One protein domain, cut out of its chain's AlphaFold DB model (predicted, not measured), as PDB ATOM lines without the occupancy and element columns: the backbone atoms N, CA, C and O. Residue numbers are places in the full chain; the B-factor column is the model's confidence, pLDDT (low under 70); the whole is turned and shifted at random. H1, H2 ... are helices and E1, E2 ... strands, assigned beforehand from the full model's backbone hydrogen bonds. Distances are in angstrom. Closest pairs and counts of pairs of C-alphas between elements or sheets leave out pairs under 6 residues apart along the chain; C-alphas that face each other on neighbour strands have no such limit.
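Overview. This is residues 72 to 79, 87 to 139, 152 to 239, 262 to 285 and 300 to 331 of the 690 residues of the protein "Alpha/beta hydrolase family protein" of Planctomycetes bacterium Poly21 (UniProt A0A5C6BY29). A strongly twisted sheet of six strands, curled like part of a barrel, has helices H3 and H4 over one face, and H2 packs on both of them to complete an up-and-down bundle of three. The short H1 packs on H2 at the far end of the whole, away from the sheet, while the tiny H5 only grazes the sheet. The printed part has 205 residues with five named helices and six named strands, in the order H1 H2 H3 H4 E1 E2 E3 E4 E5 H5 E6. The sheet runs E1 E2 E6 E5 E4 E3 and is mixed; the class is mixed, helices and strands. The whole is compact, with a radius of gyration of the C-alphas of 17.0 A, and spans 56 by 37 by 28 A, only just elongated.

Arrangement. Begin at the sheet's edge strand E1, residues 182 to 186, which forms an antiparallel hairpin with E2, residues 191 to 199; look at N 183 and O 194, 2.8 A apart. The pairing of E2 is staggered: its residues 191 to 195 pair with E1, its residues 196 to 199 with E6, residues 302 to 306. E2 and E6 are parallel, with N 197 and O 303 at 2.8 A. E5, residues 270 to 278, is antiparallel to E6, with N 276 and O 304 at 2.8 A. On its other side E5 is antiparallel to E4, residues 229 to 234, with N 231 and O 273 at 2.8 A. E4 forms a hairpin with the other edge strand, E3, residues 210 to 212, with N 212 and O 232 at 2.8 A. Now move to H4, residues 152 to 170, which makes two layers with the sheet, a helix on one face of it. Its height over the sheet is 10.4 A, and it lies over E5, slantwise to the strands at 55 degrees on the local plane; the closest C-alphas of the two are those of Met 164 and Met 277, 7.3 A apart. H3, residues 114 to 131, is on the same face at a height of 6.2 A. It lies only just over E1, on which 3 of its C-alphas fall, and runs across the strands at 89 degrees on the local plane. H3 and H4 touch, closest at the C-alphas of Trp 118 and Ala 163, 4.9 A, at a shallow tilt of 30 degrees, opposite ways. H2, residues 89 to 108, is not on the sheet; it forms a helical hairpin with H3, closest at the C-alphas of Gly 96 and Ala 121, 4.0 A. With residues 95 to 102 alone H2 touches H1, residues 72 to 79, closest at the C-alphas of Val 102 and Val 72, 6.8 A. H5, residues 281 to 284, touches H3, closest at the C-alphas of Val 281 and Ala 123, 5.2 A. In H1, H2, H3 and H4 every O i to N i+4 pair is within hydrogen-bond range; H5 is too short for such a pair.

Along the chain. Find C-alpha 72, where H1 begins, at (18.674, 8.393, -47.590). H2 runs 28.8 A from C-alpha 89 at (18.279, 30.654, -56.871), H3 26.4 A and H4 26.7 A. E2 covers 25.3 A and E5 24.9 A; E6 ends at C-alpha 306, (34.099, 37.935, -34.590).

Size, cuts and confidence. The two C-alphas farthest apart, those of Thr 74 and Ser 263, are 56.7 A apart. Look for four cuts: C-alphas 79 and 87 are 14.9 A apart, 139 and 152 12.5 A, 239 and 262 11.7 A, 285 and 300 13.0 A. The links H4 to E1 and E3 to E4 are long, and residues 307 to 331 hold no named element. The mean pLDDT of the printed part is 84.4; residues 72 to 79, 87 to 89, 131 to 139, 238 to 239 and 321 to 322 are under 70.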
ATOM      1  N   VAL A  72      17.319   7.813 -47.632       39.16
ATOM      2  CA  VAL A  72      18.674   8.393 -47.590       39.16
ATOM      3  C   VAL A  72      19.393   8.146 -48.919       39.16
ATOM      4  O   VAL A  72      19.865   9.097 -49.532       39.16
ATOM      5  N   CYS A  73      19.348   6.913 -49.438       34.00
ATOM      6  CA  CYS A  73      19.955   6.542 -50.721       34.00
ATOM      7  C   CYS A  73      19.300   7.243 -51.923       34.00
ATOM      8  O   CYS A  73      19.974   7.563 -52.899       34.00
ATOM      9  N   THR A  74      17.987   7.497 -51.880       40.31
ATOM     10  CA  THR A  74      17.277   8.217 -52.961       40.31
ATOM     11  C   THR A  74      17.546   9.726 -52.949       40.31
ATOM     12  O   THR A  74      17.659  10.325 -54.017       40.31
ATOM     13  N   CYS A  75      17.726  10.337 -51.772       38.78
ATOM     14  CA  CYS A  75      18.179  11.730 -51.670       38.78
ATOM     15  C   CYS A  75      19.659  11.866 -52.064       38.78
ATOM     16  O   CYS A  75      20.001  12.767 -52.826       38.78
ATOM     17  N   GLU A  76      20.523  10.941 -51.627       38.41
ATOM     18  CA  GLU A  76      21.936  10.881 -52.029       38.41
ATOM     19  C   GLU A  76      22.098  10.700 -53.541       38.41
ATOM     20  O   GLU A  76      22.860  11.426 -54.171       38.41
ATOM     21  N   THR A  77      21.336   9.796 -54.163       39.50
ATOM     22  CA  THR A  77      21.391   9.606 -55.623       39.50
ATOM     23  C   THR A  77      20.844  10.798 -56.411       39.50
ATOM     24  O   THR A  77      21.300  11.010 -57.531       39.50
ATOM     25  N   GLY A  78      19.933  11.601 -55.846       43.19
ATOM     26  CA  GLY A  78      19.486  12.871 -56.435       43.19
ATOM     27  C   GLY A  78      20.520  14.001 -56.316       43.19
ATOM     28  O   GLY A  78      20.717  14.743 -57.278       43.19
ATOM     29  N   LEU A  79      21.214  14.078 -55.172       45.38
ATOM     30  CA  LEU A  79      22.295  15.036 -54.893       45.38
ATOM     31  C   LEU A  79      23.567  14.750 -55.717       45.38
ATOM     32  O   LEU A  79      24.236  15.686 -56.136       45.38
ATOM     33  N   SER A  87      22.256  27.382 -62.908       52.56
ATOM     34  CA  SER A  87      22.445  28.256 -61.744       52.56
ATOM     35  C   SER A  87      21.253  29.201 -61.585       52.56
ATOM     36  O   SER A  87      21.144  30.242 -62.230       52.56
ATOM     37  N   SER A  88      20.259  28.751 -60.830       66.56
ATOM     38  CA  SER A  88      19.129  29.580 -60.451       66.56
ATOM     39  C   SER A  88      18.930  29.441 -58.956       66.56
ATOM     40  O   SER A  88      18.995  28.327 -58.421       66.56
ATOM     41  N   THR A  89      18.590  30.550 -58.303       68.12
ATOM     42  CA  THR A  89      18.279  30.654 -56.871       68.12
ATOM     43  C   THR A  89      17.408  29.503 -56.360       68.12
ATOM     44  O   THR A  89      17.614  28.978 -55.267       68.12
ATOM     45  N   LYS A  90      16.436  29.065 -57.170       75.81
ATOM     46  CA  LYS A  90      15.511  27.978 -56.831       75.81
ATOM     47  C   LYS A  90      16.189  26.604 -56.793       75.81
ATOM     48  O   LYS A  90      15.865  25.800 -55.920       75.81
ATOM     49  N   SER A  91      17.101  26.328 -57.725       77.38
ATOM     50  CA  SER A  91      17.873  25.079 -57.762       77.38
ATOM     51  C   SER A  91      18.827  24.997 -56.570       77.38
ATOM     52  O   SER A  91      18.862  23.973 -55.889       77.38
ATOM     53  N   ALA A  92      19.542  26.090 -56.275       81.50
ATOM     54  CA  ALA A  92      20.460  26.170 -55.139       81.50
ATOM     55  C   ALA A  92      19.725  25.993 -53.797       81.50
ATOM     56  O   ALA A  92      20.131  25.180 -52.965       81.50
ATOM     57  N   LEU A  93      18.573  26.652 -53.622       85.31
ATOM     58  CA  LEU A  93      17.732  26.464 -52.437       85.31
ATOM     59  C   LEU A  93      17.280  25.006 -52.271       85.31
ATOM     60  O   LEU A  93      17.366  24.465 -51.170       85.31
ATOM     61  N   LEU A  94      16.819  24.361 -53.347       84.62
ATOM     62  CA  LEU A  94      16.359  22.971 -53.292       84.62
ATOM     63  C   LEU A  94      17.480  22.018 -52.848       84.62
ATOM     64  O   LEU A  94      17.234  21.103 -52.058       84.62
ATOM     65  N   MET A  95      18.705  22.240 -53.331       86.75
ATOM     66  CA  MET A  95      19.883  21.466 -52.927       86.75
ATOM     67  C   MET A  95      20.218  21.690 -51.451       86.75
ATOM     68  O   MET A  95      20.429  20.722 -50.716       86.75
ATOM     69  N   GLY A  96      20.189  22.946 -50.996       88.12
ATOM     70  CA  GLY A  96      20.421  23.296 -49.597       88.12
ATOM     71  C   GLY A  96      19.387  22.686 -48.646       88.12
ATOM     72  O   GLY A  96      19.751  22.092 -47.632       88.12
ATOM     73  N   GLU A  97      18.102  22.755 -48.998       90.00
ATOM     74  CA  GLU A  97      17.012  22.166 -48.210       90.00
ATOM     75  C   GLU A  97      17.092  20.636 -48.168       90.00
ATOM     76  O   GLU A  97      16.933  20.029 -47.107       90.00
ATOM     77  N   SER A  98      17.413  20.008 -49.299       87.56
ATOM     78  CA  SER A  98      17.594  18.555 -49.371       87.56
ATOM     79  C   SER A  98      18.751  18.093 -48.485       87.56
ATOM     80  O   SER A  98      18.600  17.133 -47.727       87.56
ATOM     81  N   ALA A  99      19.888  18.796 -48.532       91.69
ATOM     82  CA  ALA A  99      21.032  18.509 -47.673       91.69
ATOM     83  C   ALA A  99      20.677  18.671 -46.187       91.69
ATOM     84  O   ALA A  99      20.976  17.785 -45.387       91.69
ATOM     85  N   TYR A 100      19.964  19.740 -45.829       92.38
ATOM     86  CA  TYR A 100      19.520  19.982 -44.458       92.38
ATOM     87  C   TYR A 100      18.611  18.862 -43.925       92.38
ATOM     88  O   TYR A 100      18.817  18.368 -42.818       92.38
ATOM     89  N   ILE A 101      17.652  18.385 -44.727       91.50
ATOM     90  CA  ILE A 101      16.768  17.270 -44.341       91.50
ATOM     91  C   ILE A 101      17.565  15.982 -44.094       91.50
ATOM     92  O   ILE A 101      17.277  15.247 -43.147       91.50
ATOM     93  N   VAL A 102      18.553  15.687 -44.945       91.94
ATOM     94  CA  VAL A 102      19.429  14.521 -44.753       91.94
ATOM     95  C   VAL A 102      20.233  14.667 -43.461       91.94
ATOM     96  O   VAL A 102      20.293  13.717 -42.681       91.94
ATOM     97  N   ALA A 103      20.778  15.857 -43.198       93.44
ATOM     98  CA  ALA A 103      21.533  16.143 -41.984       93.44
ATOM     99  C   ALA A 103      20.706  15.915 -40.709       93.44
ATOM    100  O   ALA A 103      21.156  15.204 -39.813       93.44
ATOM    101  N   GLU A 104      19.476  16.433 -40.648       93.44
ATOM    102  CA  GLU A 104      18.601  16.265 -39.478       93.44
ATOM    103  C   GLU A 104      18.268  14.784 -39.220       93.44
ATOM    104  O   GLU A 104      18.324  14.329 -38.079       93.44
ATOM    105  N   ARG A 105      18.024  13.988 -40.272       91.31
ATOM    106  CA  ARG A 105      17.794  12.533 -40.137       91.31
ATOM    107  C   ARG A 105      19.031  11.764 -39.675       91.31
ATOM    108  O   ARG A 105      18.904  10.749 -38.991       91.31
ATOM    109  N   LEU A 106      20.221  12.188 -40.097       91.38
ATOM    110  CA  LEU A 106      21.484  11.609 -39.631       91.38
ATOM    111  C   LEU A 106      21.727  11.968 -38.160       91.38
ATOM    112  O   LEU A 106      22.084  11.096 -37.368       91.38
ATOM    113  N   HIS A 107      21.438  13.211 -37.773       91.62
ATOM    114  CA  HIS A 107      21.530  13.672 -36.392       91.62
ATOM    115  C   HIS A 107      20.587  12.900 -35.457       91.62
ATOM    116  O   HIS A 107      21.021  12.467 -34.391       91.62
ATOM    117  N   GLU A 108      19.346  12.627 -35.880       90.44
ATOM    118  CA  GLU A 108      18.397  11.764 -35.146       90.44
ATOM    119  C   GLU A 108      18.953  10.356 -34.865       90.44
ATOM    120  O   GLU A 108      18.565   9.714 -33.888       90.44
ATOM    121  N   LYS A 109      19.875   9.876 -35.707       92.50
ATOM    122  CA  LYS A 109      20.561   8.582 -35.564       92.50
ATOM    123  C   LYS A 109      21.928   8.692 -34.880       92.50
ATOM    124  O   LYS A 109      22.646   7.697 -34.822       92.50
ATOM    125  N   CYS A 110      22.289   9.870 -34.370       91.44
ATOM    126  CA  CYS A 110      23.600  10.174 -33.797       91.44
ATOM    127  C   CYS A 110      24.778   9.939 -34.767       91.44
ATOM    128  O   CYS A 110      25.868   9.580 -34.329       91.44
ATOM    129  N   ASP A 111      24.572  10.142 -36.070       91.62
ATOM    130  CA  ASP A 111      25.597   9.952 -37.102       91.62
ATOM    131  C   ASP A 111      26.367  11.259 -37.369       91.62
ATOM    132  O   ASP A 111      25.772  12.284 -37.712       91.62
ATOM    133  N   GLU A 112      27.696  11.224 -37.232       90.88
ATOM    134  CA  GLU A 112      28.580  12.389 -37.403       90.88
ATOM    135  C   GLU A 112      28.543  12.992 -38.815       90.88
ATOM    136  O   GLU A 112      28.813  14.185 -38.981       90.88
ATOM    137  N   ARG A 113      28.130  12.211 -39.826       94.31
ATOM    138  CA  ARG A 113      27.952  12.688 -41.209       94.31
ATOM    139  C   ARG A 113      26.905  13.795 -41.317       94.31
ATOM    140  O   ARG A 113      26.888  14.514 -42.313       94.31
ATOM    141  N   ALA A 114      26.057  13.976 -40.301       94.19
ATOM    142  CA  ALA A 114      25.155  15.121 -40.212       94.19
ATOM    143  C   ALA A 114      25.895  16.461 -40.400       94.19
ATOM    144  O   ALA A 114      25.385  17.343 -41.087       94.19
ATOM    145  N   VAL A 115      27.124  16.585 -39.877       96.06
ATOM    146  CA  VAL A 115      27.941  17.805 -40.001       96.06
ATOM    147  C   VAL A 115      28.288  18.115 -41.456       96.06
ATOM    148  O   VAL A 115      28.189  19.267 -41.875       96.06
ATOM    149  N   ASP A 116      28.614  17.094 -42.248       95.69
ATOM    150  CA  ASP A 116      28.945  17.257 -43.666       95.69
ATOM    151  C   ASP A 116      27.724  17.756 -44.461       95.69
ATOM    152  O   ASP A 116      27.835  18.630 -45.321       95.69
ATOM    153  N   TYR A 117      26.533  17.242 -44.144       95.94
ATOM    154  CA  TYR A 117      25.291  17.643 -44.804       95.94
ATOM    155  C   TYR A 117      24.768  19.009 -44.342       95.94
ATOM    156  O   TYR A 117      24.243  19.757 -45.169       95.94
ATOM    157  N   TRP A 118      24.957  19.391 -43.075       97.38
ATOM    158  CA  TRP A 118      24.719  20.775 -42.658       97.38
ATOM    159  C   TRP A 118      25.680  21.733 -43.374       97.38
ATOM    160  O   TRP A 118      25.240  22.782 -43.834       97.38
ATOM    161  N   ALA A 119      26.956  21.368 -43.555       96.25
ATOM    162  CA  ALA A 119      27.916  22.194 -44.293       96.25
ATOM    163  C   ALA A 119      27.520  22.365 -45.772       96.25
ATOM    164  O   ALA A 119      27.579  23.473 -46.307       96.25
ATOM    165  N   ARG A 120      27.014  21.303 -46.415       95.12
ATOM    166  CA  ARG A 120      26.401  21.385 -47.756       95.12
ATOM    167  C   ARG A 120      25.196  22.321 -47.775       95.12
ATOM    168  O   ARG A 120      25.055  23.109 -48.706       95.12
ATOM    169  N   ALA A 121      24.332  22.242 -46.764       94.88
ATOM    170  CA  ALA A 121      23.179  23.128 -46.657       94.88
ATOM    171  C   ALA A 121      23.611  24.598 -46.557       94.88
ATOM    172  O   ALA A 121      23.063  25.430 -47.277       94.88
ATOM    173  N   VAL A 122      24.625  24.906 -45.741       94.81
ATOM    174  CA  VAL A 122      25.222  26.250 -45.633       94.81
ATOM    175  C   VAL A 122      25.732  26.736 -46.993       94.81
ATOM    176  O   VAL A 122      25.329  27.815 -47.426       94.81
ATOM    177  N   ALA A 123      26.532  25.928 -47.695       92.38
ATOM    178  CA  ALA A 123      27.116  26.288 -48.990       92.38
ATOM    179  C   ALA A 123      26.053  26.604 -50.059       92.38
ATOM    180  O   ALA A 123      26.050  27.675 -50.663       92.38
ATOM    181  N   TRP A 124      25.094  25.696 -50.260       90.81
ATOM    182  CA  TRP A 124      24.064  25.859 -51.293       90.81
ATOM    183  C   TRP A 124      23.068  26.980 -50.985       90.81
ATOM    184  O   TRP A 124      22.606  27.671 -51.891       90.81
ATOM    185  N   THR A 125      22.730  27.184 -49.709       90.94
ATOM    186  CA  THR A 125      21.853  28.301 -49.324       90.94
ATOM    187  C   THR A 125      22.557  29.649 -49.434       90.94
ATOM    188  O   THR A 125      21.895  30.625 -49.778       90.94
ATOM    189  N   ALA A 126      23.876  29.719 -49.215       88.19
ATOM    190  CA  ALA A 126      24.660  30.927 -49.474       88.19
ATOM    191  C   ALA A 126      24.616  31.324 -50.958       88.19
ATOM    192  O   ALA A 126      24.360  32.488 -51.270       88.19
ATOM    193  N   GLU A 127      24.754  30.353 -51.864       84.69
ATOM    194  CA  GLU A 127      24.638  30.590 -53.308       84.69
ATOM    195  C   GLU A 127      23.235  31.077 -53.699       84.69
ATOM    196  O   GLU A 127      23.079  32.064 -54.419       84.69
ATOM    197  N   ALA A 128      22.189  30.461 -53.136       82.31
ATOM    198  CA  ALA A 128      20.813  30.907 -53.349       82.31
ATOM    199  C   ALA A 128      20.591  32.367 -52.902       82.31
ATOM    200  O   ALA A 128      19.845  33.104 -53.544       82.31
ATOM    201  N   MET A 129      21.240  32.796 -51.815       82.06
ATOM    202  CA  MET A 129      21.155  34.173 -51.320       82.06
ATOM    203  C   MET A 129      21.977  35.173 -52.149       82.06
ATOM    204  O   MET A 129      21.617  36.347 -52.162       82.06
ATOM    205  N   ARG A 130      23.039  34.745 -52.853       73.25
ATOM    206  CA  ARG A 130      23.839  35.612 -53.746       73.25
ATOM    207  C   ARG A 130      23.098  36.009 -55.021       73.25
ATOM    208  O   ARG A 130      23.246  37.138 -55.477       73.25
ATOM    209  N   GLU A 131      22.326  35.090 -55.600       59.78
ATOM    210  CA  GLU A 131      21.587  35.327 -56.852       59.78
ATOM    211  C   GLU A 131      20.232  36.039 -56.645       59.78
ATOM    212  O   GLU A 131      19.625  36.510 -57.606       59.78
ATOM    213  N   GLY A 132      19.738  36.113 -55.403       51.78
ATOM    214  CA  GLY A 132      18.495  36.801 -55.054       51.78
ATOM    215  C   GLY A 132      18.713  38.285 -54.745       51.78
ATOM    216  O   GLY A 132      19.561  38.637 -53.928       51.78
ATOM    217  N   GLU A 133      17.917  39.175 -55.344       40.06
ATOM    218  CA  GLU A 133      17.870  40.583 -54.931       40.06
ATOM    219  C   GLU A 133      17.461  40.699 -53.448       40.06
ATOM    220  O   GLU A 133      16.353  40.337 -53.069       40.06
ATOM    221  N   GLN A 134      18.378  41.250 -52.646       41.31
ATOM    222  CA  GLN A 134      18.216  41.811 -51.298       41.31
ATOM    223  C   GLN A 134      17.664  40.909 -50.169       41.31
ATOM    224  O   GLN A 134      16.546  40.406 -50.150       41.31
ATOM    225  N   CYS A 135      18.511  40.823 -49.142       38.16
ATOM    226  CA  CYS A 135      18.379  40.161 -47.849       38.16
ATOM    227  C   CYS A 135      16.999  40.331 -47.174       38.16
ATOM    228  O   CYS A 135      16.645  41.455 -46.803       38.16
ATOM    229  N   PRO A 136      16.266  39.245 -46.873       39.59
ATOM    230  CA  PRO A 136      15.036  39.343 -46.113       39.59
ATOM    231  C   PRO A 136      15.264  38.744 -44.711       39.59
ATOM    232  O   PRO A 136      15.084  37.563 -44.443       39.59
ATOM    233  N   TYR A 137      15.732  39.582 -43.781       40.72
ATOM    234  CA  TYR A 137      15.872  39.219 -42.358       40.72
ATOM    235  C   TYR A 137      14.838  39.949 -41.482       40.72
ATOM    236  O   TYR A 137      15.079  40.288 -40.327       40.72
ATOM    237  N   GLN A 138      13.647  40.216 -42.026       34.12
ATOM    238  CA  GLN A 138      12.529  40.787 -41.258       34.12
ATOM    239  C   GLN A 138      11.515  39.747 -40.749       34.12
ATOM    240  O   GLN A 138      10.516  40.134 -40.145       34.12
ATOM    241  N   SER A 139      11.735  38.442 -40.940       36.75
ATOM    242  CA  SER A 139      10.625  37.477 -40.867       36.75
ATOM    243  C   SER A 139      10.645  36.460 -39.710       36.75
ATOM    244  O   SER A 139       9.568  36.103 -39.226       36.75
ATOM    245  N   PHE A 152      11.842  32.836 -51.714       75.31
ATOM    246  CA  PHE A 152      12.904  31.821 -51.769       75.31
ATOM    247  C   PHE A 152      14.159  32.248 -50.989       75.31
ATOM    248  O   PHE A 152      14.796  31.408 -50.362       75.31
ATOM    249  N   ALA A 153      14.481  33.545 -50.973       75.06
ATOM    250  CA  ALA A 153      15.605  34.078 -50.209       75.06
ATOM    251  C   ALA A 153      15.356  34.011 -48.688       75.06
ATOM    252  O   ALA A 153      16.266  33.649 -47.946       75.06
ATOM    253  N   ASP A 154      14.120  34.262 -48.226       79.25
ATOM    254  CA  ASP A 154      13.723  34.074 -46.815       79.25
ATOM    255  C   ASP A 154      13.939  32.631 -46.371       79.25
ATOM    256  O   ASP A 154      14.551  32.365 -45.334       79.25
ATOM    257  N   ARG A 155      13.457  31.686 -47.184       84.88
ATOM    258  CA  ARG A 155      13.593  30.261 -46.897       84.88
ATOM    259  C   ARG A 155      15.061  29.827 -46.894       84.88
ATOM    260  O   ARG A 155      15.466  29.079 -46.003       84.88
ATOM    261  N   ALA A 156      15.861  30.323 -47.844       85.81
ATOM    262  CA  ALA A 156      17.301  30.073 -47.896       85.81
ATOM    263  C   ALA A 156      17.997  30.555 -46.618       85.81
ATOM    264  O   ALA A 156      18.712  29.775 -45.995       85.81
ATOM    265  N   ALA A 157      17.720  31.784 -46.174       84.62
ATOM    266  CA  ALA A 157      18.300  32.350 -44.959       84.62
ATOM    267  C   ALA A 157      17.908  31.568 -43.691       84.62
ATOM    268  O   ALA A 157      18.740  31.358 -42.804       84.62
ATOM    269  N   GLN A 158      16.661  31.096 -43.598       86.75
ATOM    270  CA  GLN A 158      16.209  30.274 -42.471       86.75
ATOM    271  C   GLN A 158      16.946  28.930 -42.391       86.75
ATOM    272  O   GLN A 158      17.384  28.528 -41.307       86.75
ATOM    273  N   ILE A 159      17.090  28.237 -43.525       90.38
ATOM    274  CA  ILE A 159      17.805  26.953 -43.598       90.38
ATOM    275  C   ILE A 159      19.300  27.171 -43.351       90.38
ATOM    276  O   ILE A 159      19.893  26.425 -42.574       90.38
ATOM    277  N   HIS A 160      19.882  28.216 -43.941       91.88
ATOM    278  CA  HIS A 160      21.281  28.598 -43.754       91.88
ATOM    279  C   HIS A 160      21.614  28.785 -42.269       91.88
ATOM    280  O   HIS A 160      22.488  28.104 -41.732       91.88
ATOM    281  N   ASN A 161      20.853  29.639 -41.577       91.00
ATOM    282  CA  ASN A 161      21.052  29.896 -40.152       91.00
ATOM    283  C   ASN A 161      20.826  28.636 -39.306       91.00
ATOM    284  O   ASN A 161      21.604  28.367 -38.394       91.00
ATOM    285  N   SER A 162      19.811  27.827 -39.625       92.88
ATOM    286  CA  SER A 162      19.543  26.571 -38.910       92.88
ATOM    287  C   SER A 162      20.702  25.578 -39.040       92.88
ATOM    288  O   SER A 162      21.124  24.985 -38.047       92.88
ATOM    289  N   ALA A 163      21.261  25.434 -40.243       95.94
ATOM    290  CA  ALA A 163      22.418  24.582 -40.494       95.94
ATOM    291  C   ALA A 163      23.673  25.095 -39.765       95.94
ATOM    292  O   ALA A 163      24.369  24.305 -39.126       95.94
ATOM    293  N   MET A 164      23.923  26.412 -39.769       96.12
ATOM    294  CA  MET A 164      25.008  27.015 -38.982       96.12
ATOM    295  C   MET A 164      24.848  26.739 -37.483       96.12
ATOM    296  O   MET A 164      25.791  26.279 -36.840       96.12
ATOM    297  N   ILE A 165      23.654  26.966 -36.922       94.38
ATOM    298  CA  ILE A 165      23.349  26.697 -35.506       94.38
ATOM    299  C   ILE A 165      23.623  25.228 -35.169       94.38
ATOM    300  O   ILE A 165      24.209  24.931 -34.124       94.38
ATOM    301  N   ARG A 166      23.243  24.295 -36.048       95.50
ATOM    302  CA  ARG A 166      23.506  22.864 -35.860       95.50
ATOM    303  C   ARG A 166      24.997  22.534 -35.864       95.50
ATOM    304  O   ARG A 166      25.449  21.851 -34.947       95.50
ATOM    305  N   ILE A 167      25.774  23.064 -36.810       97.25
ATOM    306  CA  ILE A 167      27.234  22.869 -36.837       97.25
ATOM    307  C   ILE A 167      27.878  23.434 -35.567       97.25
ATOM    308  O   ILE A 167      28.665  22.745 -34.923       97.25
ATOM    309  N   LEU A 168      27.518  24.655 -35.169       95.81
ATOM    310  CA  LEU A 168      28.102  25.328 -34.005       95.81
ATOM    311  C   LEU A 168      27.733  24.643 -32.682       95.81
ATOM    312  O   LEU A 168      28.565  24.565 -31.783       95.81
ATOM    313  N   SER A 169      26.506  24.127 -32.558       91.56
ATOM    314  CA  SER A 169      26.026  23.489 -31.322       91.56
ATOM    315  C   SER A 169      26.368  22.000 -31.206       91.56
ATOM    316  O   SER A 169      26.527  21.511 -30.090       91.56
ATOM    317  N   GLN A 170      26.472  21.269 -32.322       94.69
ATOM    318  CA  GLN A 170      26.684  19.812 -32.327       94.69
ATOM    319  C   GLN A 170      28.055  19.392 -32.866       94.69
ATOM    320  O   GLN A 170      28.519  18.297 -32.555       94.69
ATOM    321  N   GLY A 171      28.735  20.239 -33.643       94.31
ATOM    322  CA  GLY A 171      30.007  19.894 -34.283       94.31
ATOM    323  C   GLY A 171      31.086  19.476 -33.283       94.31
ATOM    324  O   GLY A 171      31.833  18.539 -33.550       94.31
ATOM    325  N   GLN A 172      31.122  20.106 -32.104       93.50
ATOM    326  CA  GLN A 172      32.048  19.727 -31.033       93.50
ATOM    327  C   GLN A 172      31.711  18.354 -30.436       93.50
ATOM    328  O   GLN A 172      32.609  17.555 -30.191       93.50
ATOM    329  N   ALA A 173      30.422  18.054 -30.239       91.25
ATOM    330  CA  ALA A 173      29.969  16.768 -29.705       91.25
ATOM    331  C   ALA A 173      30.282  15.603 -30.661       91.25
ATOM    332  O   ALA A 173      30.593  14.504 -30.208       91.25
ATOM    333  N   TYR A 174      30.261  15.865 -31.970       95.06
ATOM    334  CA  TYR A 174      30.697  14.923 -33.004       95.06
ATOM    335  C   TYR A 174      32.215  14.913 -33.245       95.06
ATOM    336  O   TYR A 174      32.682  14.184 -34.112       95.06
ATOM    337  N   GLY A 175      33.003  15.726 -32.531       94.06
ATOM    338  CA  GLY A 175      34.454  15.819 -32.739       94.06
ATOM    339  C   GLY A 175      34.861  16.389 -34.104       94.06
ATOM    340  O   GLY A 175      35.993  16.194 -34.539       94.06
ATOM    341  N   ARG A 176      33.944  17.078 -34.794       96.31
ATOM    342  CA  ARG A 176      34.160  17.681 -36.120       96.31
ATOM    343  C   ARG A 176      34.511  19.163 -36.047       96.31
ATOM    344  O   ARG A 176      35.040  19.687 -37.016       96.31
ATOM    345  N   LEU A 177      34.221  19.838 -34.937       97.00
ATOM    346  CA  LEU A 177      34.549  21.246 -34.724       97.00
ATOM    347  C   LEU A 177      35.476  21.389 -33.519       97.00
ATOM    348  O   LEU A 177      35.089  21.066 -32.396       97.00
ATOM    349  N   ASP A 178      36.665  21.927 -33.760       96.62
ATOM    350  CA  ASP A 178      37.536  22.494 -32.737       96.62
ATOM    351  C   ASP A 178      37.474  24.023 -32.867       96.62
ATOM    352  O   ASP A 178      38.055  24.574 -33.810       96.62
ATOM    353  N   PRO A 179      36.783  24.726 -31.949       96.06
ATOM    354  CA  PRO A 179      36.637  26.174 -32.028       96.06
ATOM    355  C   PRO A 179      37.966  26.925 -31.998       96.06
ATOM    356  O   PRO A 179      38.001  28.061 -32.441       96.06
ATOM    357  N   SER A 180      39.045  26.314 -31.504       95.56
ATOM    358  CA  SER A 180      40.363  26.946 -31.455       95.56
ATOM    359  C   SER A 180      41.133  26.871 -32.774       95.56
ATOM    360  O   SER A 180      42.131  27.581 -32.925       95.56
ATOM    361  N   SER A 181      40.715  26.016 -33.719       95.38
ATOM    362  CA  SER A 181      41.544  25.707 -34.888       95.38
ATOM    363  C   SER A 181      40.789  25.457 -36.196       95.38
ATOM    364  O   SER A 181      41.120  26.090 -37.200       95.38
ATOM    365  N   HIS A 182      39.817  24.538 -36.246       96.38
ATOM    366  CA  HIS A 182      39.203  24.131 -37.516       96.38
ATOM    367  C   HIS A 182      37.846  23.424 -37.384       96.38
ATOM    368  O   HIS A 182      37.513  22.817 -36.367       96.38
ATOM    369  N   LEU A 183      37.098  23.441 -38.488       97.06
ATOM    370  CA  LEU A 183      35.946  22.589 -38.768       97.06
ATOM    371  C   LEU A 183      36.346  21.526 -39.804       97.06
ATOM    372  O   LEU A 183      36.824  21.845 -40.892       97.06
ATOM    373  N   GLN A 184      36.141  20.254 -39.483       96.31
ATOM    374  CA  GLN A 184      36.409  19.123 -40.362       96.31
ATOM    375  C   GLN A 184      35.133  18.691 -41.094       96.31
ATOM    376  O   GLN A 184      34.153  18.280 -40.465       96.31
ATOM    377  N   ILE A 185      35.173  18.720 -42.427       94.25
ATOM    378  CA  ILE A 185      34.067  18.298 -43.297       94.25
ATOM    379  C   ILE A 185      34.546  17.306 -44.355       94.25
ATOM    380  O   ILE A 185      35.682  17.370 -44.817       94.25
ATOM    381  N   ASN A 186      33.684  16.381 -44.758       91.44
ATOM    382  CA  ASN A 186      33.944  15.494 -45.885       91.44
ATOM    383  C   ASN A 186      33.385  16.126 -47.169       91.44
ATOM    384  O   ASN A 186      32.167  16.233 -47.345       91.44
ATOM    385  N   GLY A 187      34.291  16.562 -48.048       84.00
ATOM    386  CA  GLY A 187      33.968  17.037 -49.391       84.00
ATOM    387  C   GLY A 187      33.626  15.890 -50.347       84.00
ATOM    388  O   GLY A 187      33.381  14.762 -49.915       84.00
ATOM    389  N   ALA A 188      33.611  16.166 -51.653       79.75
ATOM    390  CA  ALA A 188      33.331  15.146 -52.671       79.75
ATOM    391  C   ALA A 188      34.383  14.021 -52.676       79.75
ATOM    392  O   ALA A 188      34.031  12.844 -52.631       79.75
ATOM    393  N   ASN A 189      35.667  14.398 -52.660       78.06
ATOM    394  CA  ASN A 189      36.785  13.471 -52.874       78.06
ATOM    395  C   ASN A 189      37.741  13.355 -51.674       78.06
ATOM    396  O   ASN A 189      38.531  12.416 -51.607       78.06
ATOM    397  N   GLN A 190      37.687  14.296 -50.726       82.94
ATOM    398  CA  GLN A 190      38.586  14.328 -49.572       82.94
ATOM    399  C   GLN A 190      37.966  15.022 -48.358       82.94
ATOM    400  O   GLN A 190      37.050  15.837 -48.476       82.94
ATOM    401  N   THR A 191      38.504  14.721 -47.179       89.50
ATOM    402  CA  THR A 191      38.219  15.476 -45.959       89.50
ATOM    403  C   THR A 191      38.968  16.805 -45.991       89.50
ATOM    404  O   THR A 191      40.186  16.835 -46.156       89.50
ATOM    405  N   VAL A 192      38.239  17.900 -45.800       90.56
ATOM    406  CA  VAL A 192      38.748  19.271 -45.797       90.56
ATOM    407  C   VAL A 192      38.717  19.819 -44.372       90.56
ATOM    408  O   VAL A 192      37.775  19.577 -43.613       90.56
ATOM    409  N   ARG A 193      39.767  20.557 -44.000       94.12
ATOM    410  CA  ARG A 193      39.843  21.305 -42.742       94.12
ATOM    411  C   ARG A 193      39.614  22.781 -43.030       94.12
ATOM    412  O   ARG A 193      40.524  23.459 -43.495       94.12
ATOM    413  N   ILE A 194      38.408  23.252 -42.745       95.06
ATOM    414  CA  ILE A 194      38.057  24.666 -42.843       95.06
ATOM    415  C   ILE A 194      38.655  25.381 -41.623       95.06
ATOM    416  O   ILE A 194      38.338  24.991 -40.495       95.06
ATOM    417  N   PRO A 195      39.511  26.400 -41.797       96.25
ATOM    418  CA  PRO A 195      40.113  27.112 -40.675       96.25
ATOM    419  C   PRO A 195      39.066  27.884 -39.862       96.25
ATOM    420  O   PRO A 195      38.157  28.503 -40.427       96.25
ATOM    421  N   VAL A 196      39.227  27.885 -38.535       97.12
ATOM    422  CA  VAL A 196      38.497  28.790 -37.637       97.12
ATOM    423  C   VAL A 196      39.364  30.018 -37.367       97.12
ATOM    424  O   VAL A 196      40.473  29.908 -36.848       97.12
ATOM    425  N   ILE A 197      38.872  31.195 -37.750       95.88
ATOM    426  CA  ILE A 197      39.582  32.473 -37.660       95.88
ATOM    427  C   ILE A 197      38.972  33.302 -36.530       95.88
ATOM    428  O   ILE A 197      37.762  33.505 -36.488       95.88
ATOM    429  N   HIS A 198      39.808  33.825 -35.636       96.06
ATOM    430  CA  HIS A 198      39.389  34.686 -34.528       96.06
ATOM    431  C   HIS A 198      39.694  36.149 -34.846       96.06
ATOM    432  O   HIS A 198      40.853  36.513 -35.036       96.06
ATOM    433  N   HIS A 199      38.670  37.001 -34.869       94.19
ATOM    434  CA  HIS A 199      38.817  38.415 -35.202       94.19
ATOM    435  C   HIS A 199      38.425  39.332 -34.037       94.19
ATOM    436  O   HIS A 199      37.297  39.290 -33.541       94.19
ATOM    437  N   GLY A 200      39.348  40.211 -33.636       90.81
ATOM    438  CA  GLY A 200      39.064  41.302 -32.701       90.81
ATOM    439  C   GLY A 200      38.975  40.909 -31.223       90.81
ATOM    440  O   GLY A 200      38.407  41.655 -30.426       90.81
ATOM    441  N   PHE A 201      39.492  39.743 -30.833       92.25
ATOM    442  CA  PHE A 201      39.469  39.280 -29.444       92.25
ATOM    443  C   PHE A 201      40.755  39.627 -28.693       92.25
ATOM    444  O   PHE A 201      41.847  39.540 -29.243       92.25
ATOM    445  N   ALA A 202      40.618  39.936 -27.401       88.56
ATOM    446  CA  ALA A 202      41.742  39.954 -26.457       88.56
ATOM    447  C   ALA A 202      42.148  38.538 -25.988       88.56
ATOM    448  O   ALA A 202      43.167  38.361 -25.327       88.56
ATOM    449  N   TRP A 203      41.323  37.536 -26.301       90.38
ATOM    450  CA  TRP A 203      41.532  36.125 -25.988       90.38
ATOM    451  C   TRP A 203      42.461  35.462 -27.004       90.38
ATOM    452  O   TRP A 203      42.445  35.808 -28.186       90.38
ATOM    453  N   GLN A 204      43.231  34.472 -26.554       90.44
ATOM    454  CA  GLN A 204      44.043  33.650 -27.448       90.44
ATOM    455  C   GLN A 204      43.172  32.608 -28.149       90.44
ATOM    456  O   GLN A 204      42.138  32.199 -27.628       90.44
ATOM    457  N   SER A 205      43.616  32.104 -29.304       91.31
ATOM    458  CA  SER A 205      42.866  31.062 -30.033       91.31
ATOM    459  C   SER A 205      42.639  29.810 -29.172       91.31
ATOM    460  O   SER A 205      41.564  29.225 -29.200       91.31
ATOM    461  N   SER A 206      43.601  29.452 -28.312       90.94
ATOM    462  CA  SER A 206      43.479  28.337 -27.361       90.94
ATOM    463  C   SER A 206      42.411  28.537 -26.280       90.94
ATOM    464  O   SER A 206      42.009  27.569 -25.631       90.94
ATOM    465  N   ASP A 207      41.959  29.774 -26.050       91.00
ATOM    466  CA  ASP A 207      40.904  30.054 -25.080       91.00
ATOM    467  C   ASP A 207      39.515  29.673 -25.621       91.00
ATOM    468  O   ASP A 207      38.596  29.503 -24.827       91.00
ATOM    469  N   PHE A 208      39.335  29.466 -26.929       94.12
ATOM    470  CA  PHE A 208      38.051  29.079 -27.522       94.12
ATOM    471  C   PHE A 208      37.780  27.583 -27.313       94.12
ATOM    472  O   PHE A 208      38.131  26.757 -28.150       94.12
ATOM    473  N   GLN A 209      37.158  27.220 -26.185       90.69
ATOM    474  CA  GLN A 209      36.911  25.810 -25.850       90.69
ATOM    475  C   GLN A 209      35.509  25.322 -26.175       90.69
ATOM    476  O   GLN A 209      35.352  24.225 -26.701       90.69
ATOM    477  N   GLN A 210      34.474  26.082 -25.817       91.88
ATOM    478  CA  GLN A 210      33.094  25.634 -25.990       91.88
ATOM    479  C   GLN A 210      32.230  26.750 -26.553       91.88
ATOM    480  O   GLN A 210      32.186  27.842 -25.990       91.88
ATOM    481  N   LEU A 211      31.520  26.452 -27.636       94.56
ATOM    482  CA  LEU A 211      30.536  27.330 -28.248       94.56
ATOM    483  C   LEU A 211      29.147  26.963 -27.728       94.56
ATOM    484  O   LEU A 211      28.726  25.807 -27.768       94.56
ATOM    485  N   LEU A 212      28.427  27.959 -27.231       92.31
ATOM    486  CA  LEU A 212      27.060  27.833 -26.753       92.31
ATOM    487  C   LEU A 212      26.170  28.766 -27.563       92.31
ATOM    488  O   LEU A 212      26.336  29.986 -27.531       92.31
ATOM    489  N   VAL A 213      25.218  28.185 -28.282       91.50
ATOM    490  CA  VAL A 213      24.311  28.929 -29.154       91.50
ATOM    491  C   VAL A 213      22.955  29.066 -28.467       91.50
ATOM    492  O   VAL A 213      22.316  28.067 -28.131       91.50
ATOM    493  N   PHE A 214      22.522  30.307 -28.267       88.81
ATOM    494  CA  PHE A 214      21.238  30.661 -27.664       88.81
ATOM    495  C   PHE A 214      20.531  31.698 -28.527       88.81
ATOM    496  O   PHE A 214      21.163  32.373 -29.339       88.81
ATOM    497  N   GLU A 215      19.230  31.862 -28.310       86.69
ATOM    498  CA  GLU A 215      18.540  33.042 -28.820       86.69
ATOM    499  C   GLU A 215      19.045  34.303 -28.105       86.69
ATOM    500  O   GLU A 215      19.097  34.321 -26.864       86.69
ATOM    501  N   PRO A 216      19.383  35.374 -28.849       85.44
ATOM    502  CA  PRO A 216      19.667  36.672 -28.263       85.44
ATOM    503  C   PRO A 216      18.524  37.118 -27.338       85.44
ATOM    504  O   PRO A 216      17.358  37.082 -27.748       85.44
ATOM    505  N   PRO A 217      18.817  37.578 -26.108       83.12
ATOM    506  CA  PRO A 217      17.785  38.035 -25.186       83.12
ATOM    507  C   PRO A 217      16.938  39.151 -25.825       83.12
ATOM    508  O   PRO A 217      17.485  40.173 -26.256       83.12
ATOM    509  N   PRO A 218      15.608  38.990 -25.936       78.56
ATOM    510  CA  PRO A 218      14.781  39.917 -26.695       78.56
ATOM    511  C   PRO A 218      14.774  41.300 -26.038       78.56
ATOM    512  O   PRO A 218      14.438  41.445 -24.865       78.56
ATOM    513  N   GLY A 219      15.119  42.328 -26.816       76.62
ATOM    514  CA  GLY A 219      15.162  43.713 -26.343       76.62
ATOM    515  C   GLY A 219      16.374  44.066 -25.474       76.62
ATOM    516  O   GLY A 219      16.411  45.182 -24.956       76.62
ATOM    517  N   ALA A 220      17.358  43.170 -25.323       82.62
ATOM    518  CA  ALA A 220      18.613  43.525 -24.672       82.62
ATOM    519  C   ALA A 220      19.372  44.596 -25.479       82.62
ATOM    520  O   ALA A 220      19.365  44.573 -26.719       82.62
ATOM    521  N   PRO A 221      20.009  45.565 -24.798       83.00
ATOM    522  CA  PRO A 221      20.677  46.668 -25.468       83.00
ATOM    523  C   PRO A 221      21.914  46.165 -26.226       83.00
ATOM    524  O   PRO A 221      22.629  45.273 -25.775       83.00
ATOM    525  N   GLY A 222      22.166  46.754 -27.397       84.12
ATOM    526  CA  GLY A 222      23.296  46.385 -28.254       84.12
ATOM    527  C   GLY A 222      23.043  45.176 -29.156       84.12
ATOM    528  O   GLY A 222      23.921  44.828 -29.942       84.12
ATOM    529  N   ASN A 223      21.860  44.556 -29.092       88.94
ATOM    530  CA  ASN A 223      21.497  43.518 -30.047       88.94
ATOM    531  C   ASN A 223      21.330  44.114 -31.448       88.94
ATOM    532  O   ASN A 223      20.555  45.051 -31.653       88.94
ATOM    533  N   VAL A 224      22.034  43.536 -32.415       85.38
ATOM    534  CA  VAL A 224      21.964  43.910 -33.830       85.38
ATOM    535  C   VAL A 224      21.535  42.682 -34.610       85.38
ATOM    536  O   VAL A 224      22.160  41.627 -34.517       85.38
ATOM    537  N   CYS A 225      20.474  42.820 -35.395       82.81
ATOM    538  CA  CYS A 225      20.132  41.824 -36.398       82.81
ATOM    539  C   CYS A 225      21.100  41.955 -37.576       82.81
ATOM    540  O   CYS A 225      21.334  43.063 -38.060       82.81
ATOM    541  N   GLY A 226      21.632  40.838 -38.058       82.94
ATOM    542  CA  GLY A 226      22.616  40.851 -39.130       82.94
ATOM    543  C   GLY A 226      23.002  39.452 -39.587       82.94
ATOM    544  O   GLY A 226      22.357  38.468 -39.225       82.94
ATOM    545  N   ARG A 227      24.062  39.368 -40.389       86.19
ATOM    546  CA  ARG A 227      24.656  38.113 -40.855       86.19
ATOM    547  C   ARG A 227      25.383  37.399 -39.713       86.19
ATOM    548  O   ARG A 227      26.075  38.040 -38.923       86.19
ATOM    549  N   GLY A 228      25.283  36.073 -39.684       90.12
ATOM    550  CA  GLY A 228      25.965  35.225 -38.709       90.12
ATOM    551  C   GLY A 228      25.119  34.859 -37.496       90.12
ATOM    552  O   GLY A 228      23.989  35.312 -37.329       90.12
ATOM    553  N   VAL A 229      25.695  34.013 -36.645       93.69
ATOM    554  CA  VAL A 229      25.041  33.466 -35.452       93.69
ATOM    555  C   VAL A 229      25.754  33.997 -34.207       93.69
ATOM    556  O   VAL A 229      26.891  33.588 -33.942       93.69
ATOM    557  N   PRO A 230      25.131  34.907 -33.434       94.81
ATOM    558  CA  PRO A 230      25.638  35.296 -32.127       94.81
ATOM    559  C   PRO A 230      25.683  34.086 -31.195       94.81
ATOM    560  O   PRO A 230      24.745  33.291 -31.143       94.81
ATOM    561  N   LEU A 231      26.762  33.952 -30.431       95.44
ATOM    562  CA  LEU A 231      26.964  32.848 -29.499       95.44
ATOM    563  C   LEU A 231      27.781  33.279 -28.273       95.44
ATOM    564  O   LEU A 231      28.395  34.349 -28.240       95.44
ATOM    565  N   VAL A 232      27.773  32.431 -27.247       95.31
ATOM    566  CA  VAL A 232      28.643  32.550 -26.073       95.31
ATOM    567  C   VAL A 232      29.792  31.563 -26.224       95.31
ATOM    568  O   VAL A 232      29.563  30.376 -26.446       95.31
ATOM    569  N   VAL A 233      31.021  32.036 -26.066       95.00
ATOM    570  CA  VAL A 233      32.207  31.183 -25.964       95.00
ATOM    571  C   VAL A 233      32.565  31.026 -24.494       95.00
ATOM    572  O   VAL A 233      32.621  32.019 -23.769       95.00
ATOM    573  N   LEU A 234      32.820  29.801 -24.039       92.31
ATOM    574  CA  LEU A 234      33.445  29.560 -22.741       92.31
ATOM    575  C   LEU A 234      34.955  29.436 -22.911       92.31
ATOM    576  O   LEU A 234      35.425  28.617 -23.707       92.31
ATOM    577  N   SER A 235      35.691  30.233 -22.130       89.88
ATOM    578  CA  SER A 235      37.151  30.218 -22.144       89.88
ATOM    579  C   SER A 235      37.736  28.873 -21.692       89.88
ATOM    580  O   SER A 235      37.070  28.078 -21.016       89.88
ATOM    581  N   ALA A 236      39.024  28.656 -21.975       79.81
ATOM    582  CA  ALA A 236      39.758  27.509 -21.461       79.81
ATOM    583  C   ALA A 236      39.728  27.411 -19.944       79.81
ATOM    584  O   ALA A 236      39.926  28.412 -19.255       79.81
ATOM    585  N   PHE A 237      39.505  26.187 -19.440       73.00
ATOM    586  CA  PHE A 237      39.588  25.912 -18.015       73.00
ATOM    587  C   PHE A 237      41.040  26.036 -17.567       73.00
ATOM    588  O   PHE A 237      41.837  25.107 -17.717       73.00
ATOM    589  N   LYS A 238      41.393  27.180 -16.990       66.50
ATOM    590  CA  LYS A 238      42.696  27.352 -16.351       66.50
ATOM    591  C   LYS A 238      42.615  26.697 -14.980       66.50
ATOM    592  O   LYS A 238      41.985  27.228 -14.059       66.50
ATOM    593  N   ALA A 239      43.186  25.496 -14.857       48.94
ATOM    594  CA  ALA A 239      43.299  24.822 -13.571       48.94
ATOM    595  C   ALA A 239      43.939  25.796 -12.582       48.94
ATOM    596  O   ALA A 239      44.977  26.385 -12.875       48.94
ATOM    597  N   GLU A 262      46.206  37.306 -15.446       78.19
ATOM    598  CA  GLU A 262      45.305  36.149 -15.564       78.19
ATOM    599  C   GLU A 262      44.742  35.703 -14.215       78.19
ATOM    600  O   GLU A 262      43.669  35.106 -14.170       78.19
ATOM    601  N   SER A 263      45.402  36.047 -13.102       83.44
ATOM    602  CA  SER A 263      44.882  35.767 -11.757       83.44
ATOM    603  C   SER A 263      43.566  36.499 -11.438       83.44
ATOM    604  O   SER A 263      42.847  36.088 -10.520       83.44
ATOM    605  N   PHE A 264      43.234  37.547 -12.206       88.88
ATOM    606  CA  PHE A 264      41.982  38.301 -12.108       88.88
ATOM    607  C   PHE A 264      40.885  37.787 -13.052       88.88
ATOM    608  O   PHE A 264      39.763  38.288 -12.996       88.88
ATOM    609  N   ILE A 265      41.161  36.793 -13.895       87.12
ATOM    610  CA  ILE A 265      40.168  36.177 -14.784       87.12
ATOM    611  C   ILE A 265      39.658  34.892 -14.122       87.12
ATOM    612  O   ILE A 265      40.398  34.189 -13.428       87.12
ATOM    613  N   ASP A 266      38.372  34.584 -14.288       81.00
ATOM    614  CA  ASP A 266      37.837  33.317 -13.799       81.00
ATOM    615  C   ASP A 266      38.398  32.135 -14.590       81.00
ATOM    616  O   ASP A 266      38.692  32.237 -15.778       81.00
ATOM    617  N   SER A 267      38.489  30.975 -13.930       74.94
ATOM    618  CA  SER A 267      39.003  29.751 -14.554       74.94
ATOM    619  C   SER A 267      38.239  29.374 -15.818       74.94
ATOM    620  O   SER A 267      38.815  28.728 -16.672       74.94
ATOM    621  N   GLN A 268      36.964  29.751 -15.923       83.44
ATOM    622  CA  GLN A 268      36.164  29.649 -17.137       83.44
ATOM    623  C   GLN A 268      35.279  30.894 -17.223       83.44
ATOM    624  O   GLN A 268      34.426  31.105 -16.359       83.44
ATOM    625  N   THR A 269      35.501  31.721 -18.239       88.81
ATOM    626  CA  THR A 269      34.825  33.009 -18.423       88.81
ATOM    627  C   THR A 269      34.010  32.973 -19.718       88.81
ATOM    628  O   THR A 269      34.570  32.636 -20.763       88.81
ATOM    629  N   PRO A 270      32.701  33.281 -19.679       92.38
ATOM    630  CA  PRO A 270      31.894  33.412 -20.883       92.38
ATOM    631  C   PRO A 270      32.161  34.754 -21.577       92.38
ATOM    632  O   PRO A 270      32.164  35.797 -20.923       92.38
ATOM    633  N   PHE A 271      32.320  34.753 -22.900       93.69
ATOM    634  CA  PHE A 271      32.463  35.971 -23.704       93.69
ATOM    635  C   PHE A 271      31.674  35.888 -25.018       93.69
ATOM    636  O   PHE A 271      31.288  34.807 -25.459       93.69
ATOM    637  N   ALA A 272      31.359  37.044 -25.609       94.94
ATOM    638  CA  ALA A 272      30.498  37.123 -26.789       94.94
ATOM    639  C   ALA A 272      31.305  36.868 -28.057       94.94
ATOM    640  O   ALA A 272      32.383  37.435 -28.214       94.94
ATOM    641  N   ALA A 273      30.744  36.110 -28.992       96.31
ATOM    642  CA  ALA A 273      31.245  36.022 -30.355       96.31
ATOM    643  C   ALA A 273      30.075  35.981 -31.337       96.31
ATOM    644  O   ALA A 273      28.961  35.605 -30.976       96.31
ATOM    645  N   THR A 274      30.336  36.334 -32.588       96.06
ATOM    646  CA  THR A 274      29.422  36.055 -33.698       96.06
ATOM    647  C   THR A 274      30.137  35.176 -34.698       96.06
ATOM    648  O   THR A 274      31.222  35.527 -35.157       96.06
ATOM    649  N   ALA A 275      29.544  34.029 -35.011       96.50
ATOM    650  CA  ALA A 275      30.077  33.109 -35.998       96.50
ATOM    651  C   ALA A 275      29.568  33.464 -37.396       96.50
ATOM    652  O   ALA A 275      28.361  33.513 -37.642       96.50
ATOM    653  N   LEU A 276      30.506  33.663 -38.310       94.06
ATOM    654  CA  LEU A 276      30.305  33.735 -39.749       94.06
ATOM    655  C   LEU A 276      30.853  32.445 -40.357       94.06
ATOM    656  O   LEU A 276      31.879  31.936 -39.906       94.06
ATOM    657  N   MET A 277      30.173  31.905 -41.359       94.06
ATOM    658  CA  MET A 277      30.579  30.661 -42.000       94.06
ATOM    659  C   MET A 277      30.495  30.832 -43.507       94.06
ATOM    660  O   MET A 277      29.422  31.110 -44.039       94.06
ATOM    661  N   ASP A 278      31.638  30.685 -44.161       91.75
ATOM    662  CA  ASP A 278      31.771  30.717 -45.606       91.75
ATOM    663  C   ASP A 278      32.292  29.358 -46.071       91.75
ATOM    664  O   ASP A 278      33.406  28.958 -45.729       91.75
ATOM    665  N   ILE A 279      31.445  28.605 -46.767       92.56
ATOM    666  CA  ILE A 279      31.754  27.255 -47.243       92.56
ATOM    667  C   ILE A 279      31.466  27.227 -48.742       92.56
ATOM    668  O   ILE A 279      30.295  27.185 -49.128       92.56
ATOM    669  N   PRO A 280      32.506  27.225 -49.591       90.06
ATOM    670  CA  PRO A 280      32.334  27.163 -51.032       90.06
ATOM    671  C   PRO A 280      31.663  25.861 -51.473       90.06
ATOM    672  O   PRO A 280      32.011  24.766 -51.024       90.06
ATOM    673  N   VAL A 281      30.736  25.966 -52.429       87.31
ATOM    674  CA  VAL A 281      30.072  24.801 -53.041       87.31
ATOM    675  C   VAL A 281      31.087  23.861 -53.706       87.31
ATOM    676  O   VAL A 281      30.882  22.648 -53.694       87.31
ATOM    677  N   ALA A 282      32.205  24.401 -54.209       84.56
ATOM    678  CA  ALA A 282      33.287  23.655 -54.855       84.56
ATOM    679  C   ALA A 282      33.822  22.488 -54.007       84.56
ATOM    680  O   ALA A 282      34.159  21.445 -54.555       84.56
ATOM    681  N   ILE A 283      33.793  22.591 -52.671       86.50
ATOM    682  CA  ILE A 283      34.219  21.505 -51.767       86.50
ATOM    683  C   ILE A 283      33.391  20.219 -51.976       86.50
ATOM    684  O   ILE A 283      33.862  19.106 -51.717       86.50
ATOM    685  N   PHE A 284      32.147  20.355 -52.435       86.62
ATOM    686  CA  PHE A 284      31.193  19.258 -52.604       86.62
ATOM    687  C   PHE A 284      30.959  18.859 -54.063       86.62
ATOM    688  O   PHE A 284      30.165  17.946 -54.304       86.62
ATOM    689  N   LEU A 285      31.620  19.517 -55.014       80.62
ATOM    690  CA  LEU A 285      31.560  19.173 -56.430       80.62
ATOM    691  C   LEU A 285      32.750  18.277 -56.791       80.62
ATOM    692  O   LEU A 285      33.853  18.449 -56.283       80.62
ATOM    693  N   VAL A 300      39.293  27.207 -49.517       74.19
ATOM    694  CA  VAL A 300      38.992  26.219 -48.477       74.19
ATOM    695  C   VAL A 300      37.800  26.681 -47.620       74.19
ATOM    696  O   VAL A 300      37.316  25.916 -46.789       74.19
ATOM    697  N   GLY A 301      37.296  27.907 -47.822       87.44
ATOM    698  CA  GLY A 301      36.295  28.529 -46.963       87.44
ATOM    699  C   GLY A 301      36.853  28.942 -45.599       87.44
ATOM    700  O   GLY A 301      38.040  28.778 -45.298       87.44
ATOM    701  N   SER A 302      35.992  29.479 -44.735       93.75
ATOM    702  CA  SER A 302      36.361  29.865 -43.370       93.75
ATOM    703  C   SER A 302      35.190  29.802 -42.388       93.75
ATOM    704  O   SER A 302      34.029  30.031 -42.735       93.75
ATOM    705  N   VAL A 303      35.499  29.541 -41.117       96.06
ATOM    706  CA  VAL A 303      34.602  29.826 -39.991       96.06
ATOM    707  C   VAL A 303      35.202  31.001 -39.232       96.06
ATOM    708  O   VAL A 303      36.207  30.847 -38.551       96.06
ATOM    709  N   THR A 304      34.620  32.190 -39.337       95.75
ATOM    710  CA  THR A 304      35.156  33.380 -38.665       95.75
ATOM    711  C   THR A 304      34.347  33.687 -37.414       95.75
ATOM    712  O   THR A 304      33.162  34.008 -37.490       95.75
ATOM    713  N   LEU A 305      34.984  33.618 -36.249       97.19
ATOM    714  CA  LEU A 305      34.445  34.137 -34.999       97.19
ATOM    715  C   LEU A 305      34.856  35.602 -34.878       97.19
ATOM    716  O   LEU A 305      36.041  35.929 -34.949       97.19
ATOM    717  N   VAL A 306      33.884  36.487 -34.683       95.38
ATOM    718  CA  VAL A 306      34.099  37.935 -34.590       95.38
ATOM    719  C   VAL A 306      33.682  38.431 -33.213       95.38
ATOM    720  O   VAL A 306      32.593  38.097 -32.739       95.38
ATOM    721  N   ASN A 307      34.520  39.246 -32.573       94.44
ATOM    722  CA  ASN A 307      34.161  39.919 -31.330       94.44
ATOM    723  C   ASN A 307      33.137  41.037 -31.616       94.44
ATOM    724  O   ASN A 307      33.499  42.046 -32.224       94.44
ATOM    725  N   PRO A 308      31.876  40.933 -31.156       91.69
ATOM    726  CA  PRO A 308      30.867  41.947 -31.453       91.69
ATOM    727  C   PRO A 308      31.157  43.298 -30.780       91.69
ATOM    728  O   PRO A 308      30.588  44.308 -31.183       91.69
ATOM    729  N   LEU A 309      32.039  43.347 -29.772       90.62
ATOM    730  CA  LEU A 309      32.359  44.578 -29.041       90.62
ATOM    731  C   LEU A 309      33.306  45.517 -29.798       90.62
ATOM    732  O   LEU A 309      33.369  46.696 -29.454       90.62
ATOM    733  N   VAL A 310      34.022  45.029 -30.817       89.38
ATOM    734  CA  VAL A 310      34.924  45.865 -31.637       89.38
ATOM    735  C   VAL A 310      34.293  46.317 -32.957       89.38
ATOM    736  O   VAL A 310      34.854  47.170 -33.633       89.38
ATOM    737  N   ILE A 311      33.126  45.773 -33.319       88.56
ATOM    738  CA  ILE A 311      32.442  46.036 -34.594       88.56
ATOM    739  C   ILE A 311      31.291  47.004 -34.376       88.56
ATOM    740  O   ILE A 311      30.334  46.660 -33.676       88.56
ATOM    741  N   ASP A 312      31.345  48.200 -34.961       86.94
ATOM    742  CA  ASP A 312      30.307  49.226 -34.795       86.94
ATOM    743  C   ASP A 312      28.896  48.696 -35.096       86.94
ATOM    744  O   ASP A 312      28.718  47.973 -36.084       86.94
ATOM    745  N   PRO A 313      27.887  48.990 -34.246       84.69
ATOM    746  CA  PRO A 313      26.555  48.426 -34.418       84.69
ATOM    747  C   PRO A 313      25.958  48.810 -35.773       84.69
ATOM    748  O   PRO A 313      26.012  49.969 -36.179       84.69
ATOM    749  N   GLY A 314      25.376  47.836 -36.471       82.75
ATOM    750  CA  GLY A 314      24.810  48.050 -37.805       82.75
ATOM    751  C   GLY A 314      25.846  48.122 -38.933       82.75
ATOM    752  O   GLY A 314      25.473  48.415 -40.065       82.75
ATOM    753  N   THR A 315      27.119  47.830 -38.654       83.56
ATOM    754  CA  THR A 315      28.182  47.719 -39.663       83.56
ATOM    755  C   THR A 315      28.670  46.273 -39.796       83.56
ATOM    756  O   THR A 315      28.349  45.404 -38.980       83.56
ATOM    757  N   ASN A 316      29.456  46.007 -40.835       81.06
ATOM    758  CA  ASN A 316      30.203  44.759 -41.008       81.06
ATOM    759  C   ASN A 316      31.652  44.863 -40.482       81.06
ATOM    760  O   ASN A 316      32.450  43.953 -40.681       81.06
ATOM    761  N   GLY A 317      32.004  45.987 -39.841       76.00
ATOM    762  CA  GLY A 317      33.345  46.253 -39.316       76.00
ATOM    763  C   GLY A 317      34.457  46.281 -40.360       76.00
ATOM    764  O   GLY A 317      35.606  46.035 -40.008       76.00
ATOM    765  N   GLY A 318      34.130  46.534 -41.632       77.75
ATOM    766  CA  GLY A 318      35.101  46.532 -42.727       77.75
ATOM    767  C   GLY A 318      35.629  45.142 -43.087       77.75
ATOM    768  O   GLY A 318      36.648  45.045 -43.764       77.75
ATOM    769  N   LEU A 319      34.964  44.075 -42.627       77.44
ATOM    770  CA  LEU A 319      35.352  42.694 -42.922       77.44
ATOM    771  C   LEU A 319      35.039  42.296 -44.373       77.44
ATOM    772  O   LEU A 319      35.750  41.470 -44.936       77.44
ATOM    773  N   ASP A 320      33.993  42.871 -44.970       72.19
ATOM    774  CA  ASP A 320      33.580  42.646 -46.360       72.19
ATOM    775  C   ASP A 320      32.687  43.794 -46.887       72.19
ATOM    776  O   ASP A 320      32.516  44.813 -46.223       72.19
ATOM    777  N   GLU A 321      32.115  43.653 -48.091       66.31
ATOM    778  CA  GLU A 321      31.082  44.562 -48.640       66.31
ATOM    779  C   GLU A 321      29.642  44.128 -48.258       66.31
ATOM    780  O   GLU A 321      28.662  44.562 -48.864       66.31
ATOM    781  N   GLY A 322      29.494  43.243 -47.265       69.94
ATOM    782  CA  GLY A 322      28.231  42.605 -46.891       69.94
ATOM    783  C   GLY A 322      27.363  43.402 -45.905       69.94
ATOM    784  O   GLY A 322      27.768  44.455 -45.407       69.94
ATOM    785  N   PRO A 323      26.149  42.905 -45.587       79.62
ATOM    786  CA  PRO A 323      25.272  43.519 -44.589       79.62
ATOM    787  C   PRO A 323      25.892  43.486 -43.184       79.62
ATOM    788  O   PRO A 323      26.855  42.765 -42.923       79.62
ATOM    789  N   ALA A 324      25.291  44.234 -42.254       86.12
ATOM    790  CA  ALA A 324      25.710  44.266 -40.856       86.12
ATOM    791  C   ALA A 324      25.850  42.861 -40.253       86.12
ATOM    792  O   ALA A 324      25.059  41.967 -40.558       86.12
ATOM    793  N   ILE A 325      26.826  42.679 -39.365       88.56
ATOM    794  CA  ILE A 325      27.019  41.422 -38.631       88.56
ATOM    795  C   ILE A 325      26.059  41.393 -37.440       88.56
ATOM    796  O   ILE A 325      25.833  42.418 -36.795       88.56
ATOM    797  N   ALA A 326      25.475  40.227 -37.159       89.75
ATOM    798  CA  ALA A 326      24.624  40.047 -35.992       89.75
ATOM    799  C   ALA A 326      25.425  40.299 -34.706       89.75
ATOM    800  O   ALA A 326      26.597  39.955 -34.621       89.75
ATOM    801  N   GLN A 327      24.822  40.904 -33.688       91.00
ATOM    802  CA  GLN A 327      25.508  41.178 -32.421       91.00
ATOM    803  C   GLN A 327      24.576  40.870 -31.258       91.00
ATOM    804  O   GLN A 327      23.385  41.171 -31.314       91.00
ATOM    805  N   SER A 328      25.125  40.276 -30.200       91.62
ATOM    806  CA  SER A 328      24.423  40.052 -28.932       91.62
ATOM    807  C   SER A 328      25.407  40.150 -27.757       91.62
ATOM    808  O   SER A 328      25.763  39.145 -27.136       91.62
ATOM    809  N   PRO A 329      25.934  41.356 -27.469       89.50
ATOM    810  CA  PRO A 329      26.965  41.541 -26.450       89.50
ATOM    811  C   PRO A 329      26.462  41.337 -25.009       89.50
ATOM    812  O   PRO A 329      27.275  41.168 -24.100       89.50
ATOM    813  N   ALA A 330      25.143  41.338 -24.791       87.50
ATOM    814  CA  ALA A 330      24.514  41.087 -23.492       87.50
ATOM    815  C   ALA A 330      24.516  39.598 -23.094       87.50
ATOM    816  O   ALA A 330      24.613  39.250 -21.917       87.50
ATOM    817  N   MET A 331      24.474  38.702 -24.082       90.00
ATOM    818  CA  MET A 331      24.237  37.273 -23.875       90.00
ATOM    819  C   MET A 331      25.242  36.562 -22.944       90.00
ATOM    820  O   MET A 331      24.800  35.750 -22.128       90.00
TER     821      MET A 331